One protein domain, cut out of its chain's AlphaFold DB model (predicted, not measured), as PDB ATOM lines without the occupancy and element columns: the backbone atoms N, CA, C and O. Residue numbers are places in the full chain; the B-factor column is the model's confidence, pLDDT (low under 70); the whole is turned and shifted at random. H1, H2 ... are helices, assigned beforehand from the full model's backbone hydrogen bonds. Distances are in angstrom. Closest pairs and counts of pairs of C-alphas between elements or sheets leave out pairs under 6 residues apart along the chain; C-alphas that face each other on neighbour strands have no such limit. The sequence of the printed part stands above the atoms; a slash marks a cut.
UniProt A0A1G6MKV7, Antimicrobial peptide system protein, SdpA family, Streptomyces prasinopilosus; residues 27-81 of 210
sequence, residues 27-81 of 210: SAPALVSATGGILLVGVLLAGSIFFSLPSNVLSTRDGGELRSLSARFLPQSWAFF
ATOM      1  N   SER A  27     183.680 174.798  79.130       57.88
ATOM      2  CA  SER A  27     184.965 174.678  78.455       57.88
ATOM      3  C   SER A  27     185.920 173.908  79.375       57.88
ATOM      4  O   SER A  27     186.085 174.250  80.546       57.88
ATOM      5  N   ALA A  28     186.527 172.834  78.864       59.50
ATOM      6  CA  ALA A  28     187.542 172.052  79.573       59.50
ATOM      7  C   ALA A  28     188.565 172.909  80.362       59.50
ATOM      8  O   ALA A  28     188.837 172.565  81.513       59.50
ATOM      9  N   PRO A  29     189.074 174.055  79.849       61.97
ATOM     10  CA  PRO A  29     189.952 174.932  80.632       61.97
ATOM     11  C   PRO A  29     189.298 175.537  81.885       61.97
ATOM     12  O   PRO A  29     189.967 175.658  82.911       61.97
ATOM     13  N   ALA A  30     188.003 175.869  81.857       62.50
ATOM     14  CA  ALA A  30     187.289 176.366  83.034       62.50
ATOM     15  C   ALA A  30     187.125 175.272  84.105       62.50
ATOM     16  O   ALA A  30     187.235 175.553  85.298       62.50
ATOM     17  N   LEU A  31     186.933 174.014  83.693       63.16
ATOM     18  CA  LEU A  31     186.830 172.873  84.609       63.16
ATOM     19  C   LEU A  31     188.187 172.517  85.247       63.16
ATOM     20  O   LEU A  31     188.258 172.236  86.444       63.16
ATOM     21  N   VAL A  32     189.270 172.570  84.463       70.19
ATOM     22  CA  VAL A  32     190.649 172.355  84.942       70.19
ATOM     23  C   VAL A  32     191.066 173.470  85.905       70.19
ATOM     24  O   VAL A  32     191.612 173.186  86.970       70.19
ATOM     25  N   SER A  33     190.739 174.725  85.586       74.94
ATOM     26  CA  SER A  33     190.995 175.874  86.462       74.94
ATOM     27  C   SER A  33     190.218 175.785  87.782       74.94
ATOM     28  O   SER A  33     190.801 175.978  88.848       74.94
ATOM     29  N   ALA A  34     188.938 175.399  87.739       81.00
ATOM     30  CA  ALA A  34     188.130 175.197  88.942       81.00
ATOM     31  C   ALA A  34     188.675 174.061  89.825       81.00
ATOM     32  O   ALA A  34     188.788 174.219  91.039       81.00
ATOM     33  N   THR A  35     189.077 172.941  89.218       86.25
ATOM     34  CA  THR A  35     189.677 171.806  89.941       86.25
ATOM     35  C   THR A  35     191.005 172.198  90.591       86.25
ATOM     36  O   THR A  35     191.236 171.882  91.758       86.25
ATOM     37  N   GLY A  36     191.852 172.945  89.875       91.31
ATOM     38  CA  GLY A  36     193.101 173.485  90.415       91.31
ATOM     39  C   GLY A  36     192.871 174.449  91.579       91.31
ATOM     40  O   GLY A  36     193.545 174.349  92.603       91.31
ATOM     41  N   GLY A  37     191.872 175.330  91.469       91.62
ATOM     42  CA  GLY A  37     191.473 176.230  92.552       91.62
ATOM     43  C   GLY A  37     190.998 175.480  93.800       91.62
ATOM     44  O   GLY A  37     191.437 175.790  94.905       91.62
ATOM     45  N   ILE A  38     190.162 174.452  93.631       92.94
ATOM     46  CA  ILE A  38     189.674 173.614  94.737       92.94
ATOM     47  C   ILE A  38     190.827 172.867  95.411       92.94
ATOM     48  O   ILE A  38     190.901 172.849  96.638       92.94
ATOM     49  N   LEU A  39     191.744 172.288  94.632       94.88
ATOM     50  CA  LEU A  39     192.926 171.612  95.170       94.88
ATOM     51  C   LEU A  39     193.813 172.571  95.962       94.88
ATOM     52  O   LEU A  39     194.218 172.239  97.073       94.88
ATOM     53  N   LEU A  40     194.073 173.768  95.434       92.50
ATOM     54  CA  LEU A  40     194.868 174.779  96.127       92.50
ATOM     55  C   LEU A  40     194.222 175.179  97.458       92.50
ATOM     56  O   LEU A  40     194.887 175.168  98.491       92.50
ATOM     57  N   VAL A  41     192.922 175.479  97.453       90.19
ATOM     58  CA  VAL A  41     192.173 175.808  98.675       90.19
ATOM     59  C   VAL A  41     192.201 174.641  99.662       90.19
ATOM     60  O   VAL A  41     192.430 174.857 100.850       90.19
ATOM     61  N   GLY A  42     192.032 173.407  99.181       91.94
ATOM     62  CA  GLY A  42     192.098 172.197  99.997       91.94
ATOM     63  C   GLY A  42     193.461 172.004 100.661       91.94
ATOM     64  O   GLY A  42     193.521 171.742 101.860       91.94
ATOM     65  N   VAL A  43     194.556 172.200  99.921       91.38
ATOM     66  CA  VAL A  43     195.926 172.117 100.453       91.38
ATOM     67  C   VAL A  43     196.183 173.216 101.483       91.38
ATOM     68  O   VAL A  43     196.726 172.934 102.551       91.38
ATOM     69  N   LEU A  44     195.759 174.454 101.211       88.56
ATOM     70  CA  LEU A  44     195.903 175.570 102.151       88.56
ATOM     71  C   LEU A  44     195.105 175.335 103.443       88.56
ATOM     72  O   LEU A  44     195.623 175.578 104.534       88.56
ATOM     73  N   LEU A  45     193.877 174.817 103.341       87.56
ATOM     74  CA  LEU A  45     193.056 174.434 104.494       87.56
ATOM     75  C   LEU A  45     193.680 173.284 105.281       87.56
ATOM     76  O   LEU A  45     193.804 173.385 106.498       87.56
ATOM     77  N   ALA A  46     194.109 172.215 104.608       88.25
ATOM     78  CA  ALA A  46     194.738 171.069 105.257       88.25
ATOM     79  C   ALA A  46     196.025 171.474 105.989       88.25
ATOM     80  O   ALA A  46     196.216 171.098 107.146       88.25
ATOM     81  N   GLY A  47     196.869 172.297 105.358       87.31
ATOM     82  CA  GLY A  47     198.071 172.850 105.980       87.31
ATOM     83  C   GLY A  47     197.744 173.735 107.184       87.31
ATOM     84  O   GLY A  47     198.344 173.581 108.246       87.31
ATOM     85  N   SER A  48     196.749 174.615 107.058       84.50
ATOM     86  CA  SER A  48     196.284 175.461 108.160       84.50
ATOM     87  C   SER A  48     195.755 174.645 109.349       84.50
ATOM     88  O   SER A  48     196.137 174.903 110.491       84.50
ATOM     89  N   ILE A  49     194.949 173.607 109.097       84.38
ATOM     90  CA  ILE A  49     194.461 172.690 110.136       84.38
ATOM     91  C   ILE A  49     195.641 171.970 110.790       84.38
ATOM     92  O   ILE A  49     195.746 171.980 112.015       84.38
ATOM     93  N   PHE A  50     196.559 171.405 110.002       86.12
ATOM     94  CA  PHE A  50     197.733 170.692 110.507       86.12
ATOM     95  C   PHE A  50     198.569 171.557 111.463       86.12
ATOM     96  O   PHE A  50     198.885 171.127 112.572       86.12
ATOM     97  N   PHE A  51     198.851 172.809 111.090       82.94
ATOM     98  CA  PHE A  51     199.586 173.752 111.938       82.94
ATOM     99  C   PHE A  51     198.761 174.330 113.099       82.94
ATOM    100  O   PHE A  51     199.333 174.917 114.019       82.94
ATOM    101  N   SER A  52     197.438 174.146 113.119       76.81
ATOM    102  CA  SER A  52     196.592 174.509 114.265       76.81
ATOM    103  C   SER A  52     196.600 173.453 115.383       76.81
ATOM    104  O   SER A  52     196.383 173.794 116.548       76.81
ATOM    105  N   LEU A  53     196.904 172.189 115.060       79.00
ATOM    106  CA  LEU A  53     196.873 171.069 116.008       79.00
ATOM    107  C   LEU A  53     197.949 171.186 117.109       79.00
ATOM    108  O   LEU A  53     198.976 171.848 116.907       79.00
ATOM    109  N   PRO A  54     197.752 170.544 118.281       73.00
ATOM    110  CA  PRO A  54     198.766 170.463 119.333       73.00
ATOM    111  C   PRO A  54     200.101 169.877 118.848       73.00
ATOM    112  O   PRO A  54     200.159 169.212 117.809       73.00
ATOM    113  N   SER A  55     201.167 170.110 119.625       77.94
ATOM    114  CA  SER A  55     202.487 169.529 119.362       77.94
ATOM    115  C   SER A  55     202.382 168.016 119.170       77.94
ATOM    116  O   SER A  55     201.780 167.319 119.987       77.94
ATOM    117  N   ASN A  56     202.985 167.514 118.102       81.00
ATOM    118  CA  ASN A  56     203.055 166.098 117.767       81.00
ATOM    119  C   ASN A  56     204.447 165.761 117.211       81.00
ATOM    120  O   ASN A  56     205.297 166.637 117.070       81.00
ATOM    121  N   VAL A  57     204.678 164.487 116.887       81.88
ATOM    122  CA  VAL A  57     205.981 163.977 116.418       81.88
ATOM    123  C   VAL A  57     206.467 164.666 115.134       81.88
ATOM    124  O   VAL A  57     207.668 164.769 114.915       81.88
ATOM    125  N   LEU A  58     205.551 165.156 114.295       79.56
ATOM    126  CA  LEU A  58     205.861 165.809 113.022       79.56
ATOM    127  C   LEU A  58     205.936 167.341 113.129       79.56
ATOM    128  O   LEU A  58     206.483 167.986 112.239       79.56
ATOM    129  N   SER A  59     205.364 167.943 114.178       74.56
ATOM    130  CA  SER A  59     205.357 169.395 114.375       74.56
ATOM    131  C   SER A  59     205.287 169.757 115.856       74.56
ATOM    132  O   SER A  59     204.283 169.514 116.530       74.56
ATOM    133  N   THR A  60     206.340 170.399 116.348       76.19
ATOM    134  CA  THR A  60     206.429 171.004 117.678       76.19
ATOM    135  C   THR A  60     205.869 172.429 117.673       76.19
ATOM    136  O   THR A  60     205.834 173.116 116.652       76.19
ATOM    137  N   ARG A  61     205.372 172.891 118.826       70.69
ATOM    138  CA  ARG A  61     204.824 174.247 119.015       70.69
ATOM    139  C   ARG A  61     205.890 175.214 119.549       70.69
ATOM    140  O   ARG A  61     205.638 175.979 120.471       70.69
ATOM    141  N   ASP A  62     207.080 175.144 118.968       74.19
ATOM    142  CA  ASP A  62     208.267 175.945 119.307       74.19
ATOM    143  C   ASP A  62     208.306 177.322 118.621       74.19
ATOM    144  O   ASP A  62     209.170 178.139 118.922       74.19
ATOM    145  N   GLY A  63     207.359 177.594 117.717       70.06
ATOM    146  CA  GLY A  63     207.300 178.851 116.967       70.06
ATOM    147  C   GLY A  63     208.013 178.815 115.613       70.06
ATOM    148  O   GLY A  63     208.247 179.879 115.039       70.06
ATOM    149  N   GLY A  64     208.319 177.628 115.075       79.44
ATOM    150  CA  GLY A  64     208.913 177.465 113.746       79.44
ATOM    151  C   GLY A  64     208.243 178.295 112.636       79.44
ATOM    152  O   GLY A  64     207.037 178.560 112.650       79.44
ATOM    153  N   GLU A  65     209.043 178.701 111.650       82.31
ATOM    154  CA  GLU A  65     208.702 179.729 110.655       82.31
ATOM    155  C   GLU A  65     207.417 179.426 109.865       82.31
ATOM    156  O   GLU A  65     206.536 180.280 109.763       82.31
ATOM    157  N   LEU A  66     207.237 178.184 109.397       82.19
ATOM    158  CA  LEU A  66     206.032 177.758 108.665       82.19
ATOM    159  C   LEU A  66     204.758 177.840 109.515       82.19
ATOM    160  O   LEU A  66     203.701 178.238 109.022       82.19
ATOM    161  N   ARG A  67     204.854 177.503 110.803       78.88
ATOM    162  CA  ARG A  67     203.726 177.566 111.737       78.88
ATOM    163  C   ARG A  67     203.365 179.015 112.054       78.88
ATOM    164  O   ARG A  67     202.185 179.353 112.084       78.88
ATOM    165  N   SER A  68     204.370 179.872 112.221       81.81
ATOM    166  CA  SER A  68     204.201 181.314 112.424       81.81
ATOM    167  C   SER A  68     203.579 181.999 111.202       81.81
ATOM    168  O   SER A  68     202.651 182.796 111.345       81.81
ATOM    169  N   LEU A  69     204.015 181.642 109.991       85.31
ATOM    170  CA  LEU A  69     203.413 182.114 108.740       85.31
ATOM    171  C   LEU A  69     201.965 181.628 108.591       85.31
ATOM    172  O   LEU A  69     201.081 182.429 108.288       85.31
ATOM    173  N   SER A  70     201.704 180.347 108.868       83.00
ATOM    174  CA  SER A  70     200.351 179.781 108.846       83.00
ATOM    175  C   SER A  70     199.421 180.499 109.829       83.00
ATOM    176  O   SER A  70     198.344 180.939 109.436       83.00
ATOM    177  N   ALA A  71     199.862 180.723 111.071       78.19
ATOM    178  CA  ALA A  71     199.086 181.439 112.084       78.19
ATOM    179  C   ALA A  71     198.804 182.906 111.710       78.19
ATOM    180  O   ALA A  71     197.761 183.440 112.085       78.19
ATOM    181  N   ARG A  72     199.711 183.558 110.969       82.38
ATOM    182  CA  ARG A  72     199.577 184.963 110.562       82.38
ATOM    183  C   ARG A  72     198.628 185.163 109.382       82.38
ATOM    184  O   ARG A  72     197.872 186.128 109.381       82.38
ATOM    185  N   PHE A  73     198.695 184.291 108.375       81.88
ATOM    186  CA  PHE A  73     197.978 184.477 107.106       81.88
ATOM    187  C   PHE A  73     196.737 183.596 106.956       81.88
ATOM    188  O   PHE A  73     195.811 183.962 106.238       81.88
ATOM    189  N   LEU A  74     196.699 182.454 107.639       80.94
ATOM    190  CA  LEU A  74     195.585 181.509 107.618       80.94
ATOM    191  C   LEU A  74     195.146 181.191 109.053       80.94
ATOM    192  O   LEU A  74     195.244 180.031 109.476       80.94
ATOM    193  N   PRO A  75     194.674 182.189 109.828       67.69
ATOM    194  CA  PRO A  75     194.243 181.972 111.199       67.69
ATOM    195  C   PRO A  75     192.932 181.172 111.225       67.69
ATOM    196  O   PRO A  75     191.854 181.718 111.419       67.69
ATOM    197  N   GLN A  76     193.015 179.850 111.065       65.81
ATOM    198  CA  GLN A  76     191.923 178.921 111.402       65.81
ATOM    199  C   GLN A  76     191.905 178.590 112.901       65.81
ATOM    200  O   GLN A  76     191.051 177.858 113.399       65.81
ATOM    201  N   SER A  77     192.865 179.145 113.639       58.56
ATOM    202  CA  SER A  77     192.962 179.069 115.085       58.56
ATOM    203  C   SER A  77     191.889 179.956 115.723       58.56
ATOM    204  O   SER A  77     192.152 181.089 116.127       58.56
ATOM    205  N   TRP A  78     190.700 179.393 115.931       59.59
ATOM    206  CA  TRP A  78     189.866 179.746 117.079       59.59
ATOM    207  C   TRP A  78     190.582 179.222 118.317       59.59
ATOM    208  O   TRP A  78     190.170 178.218 118.898       59.59
ATOM    209  N   ALA A  79     191.721 179.824 118.668       50.41
ATOM    210  CA  ALA A  79     192.397 179.516 119.913       50.41
ATOM    211  C   ALA A  79     191.431 179.927 121.017       50.41
ATOM    212  O   ALA A  79     191.405 181.067 121.471       50.41
ATOM    213  N   PHE A  80     190.584 178.976 121.397       54.69
ATOM    214  CA  PHE A  80     189.881 178.936 122.651       54.69
ATOM    215  C   PHE A  80     190.941 179.322 123.677       54.69
ATOM    216  O   PHE A  80     191.939 178.607 123.776       54.69
ATOM    217  N   PHE A  81     190.784 180.492 124.312       57.53
ATOM    218  CA  PHE A  81     191.705 181.124 125.271       57.53
ATOM    219  C   PHE A  81     191.859 180.265 126.538       57.53
ATOM    220  O   PHE A  81     191.603 180.692 127.661       57.53
TER     221      PHE A  81
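What this domain is: This is residues 27 to 81 of the 210 residues of the protein "Antimicrobial peptide system protein, SdpA family" of Streptomyces prasinopilosus (UniProt A0A1G6MKV7). A long helix, H1, sticks out like a handle from a small head, its residues 28 to 43 standing free. In the head the short helix H2 packs steeply across the far part of H1, with the looping link of residues 53 to 64 between them along the chain. The printed part has 55 residues with two named helices, H1 then H2, and no named strand; the class is all helix. The whole is loose, with a radius of gyration of the C-alphas of 14.6 A, and spans 47 by 24 by 16 A.

Where its parts are: H1, residues 28 to 52, begins at C-alpha 28 (187.542, 172.052, 79.573) and is 35.9 A long from first to last C-alpha. H2, residues 65 to 73, is 12.3 A long and ends at C-alpha 73 (197.978, 184.477, 107.106).

How they stand to each other: H1 touches H2 with residues 47 to 52 alone; their closest C-alphas, those of Phe 51 and Arg 67, are 5.6 A apart. They run opposite ways at a steep tilt of 67 degrees, only just short of about perpendicular. In H1 and H2 every O i to N i+4 pair is within hydrogen-bond range.

The domain as a whole: The C-alphas farthest apart, those of Ser 27 and Phe 81, are 47.7 A apart. The printed part has no cut, and the link from H1 to H2 is long. Residues 27 to 31 and 75 to 81 have pLDDT under 70.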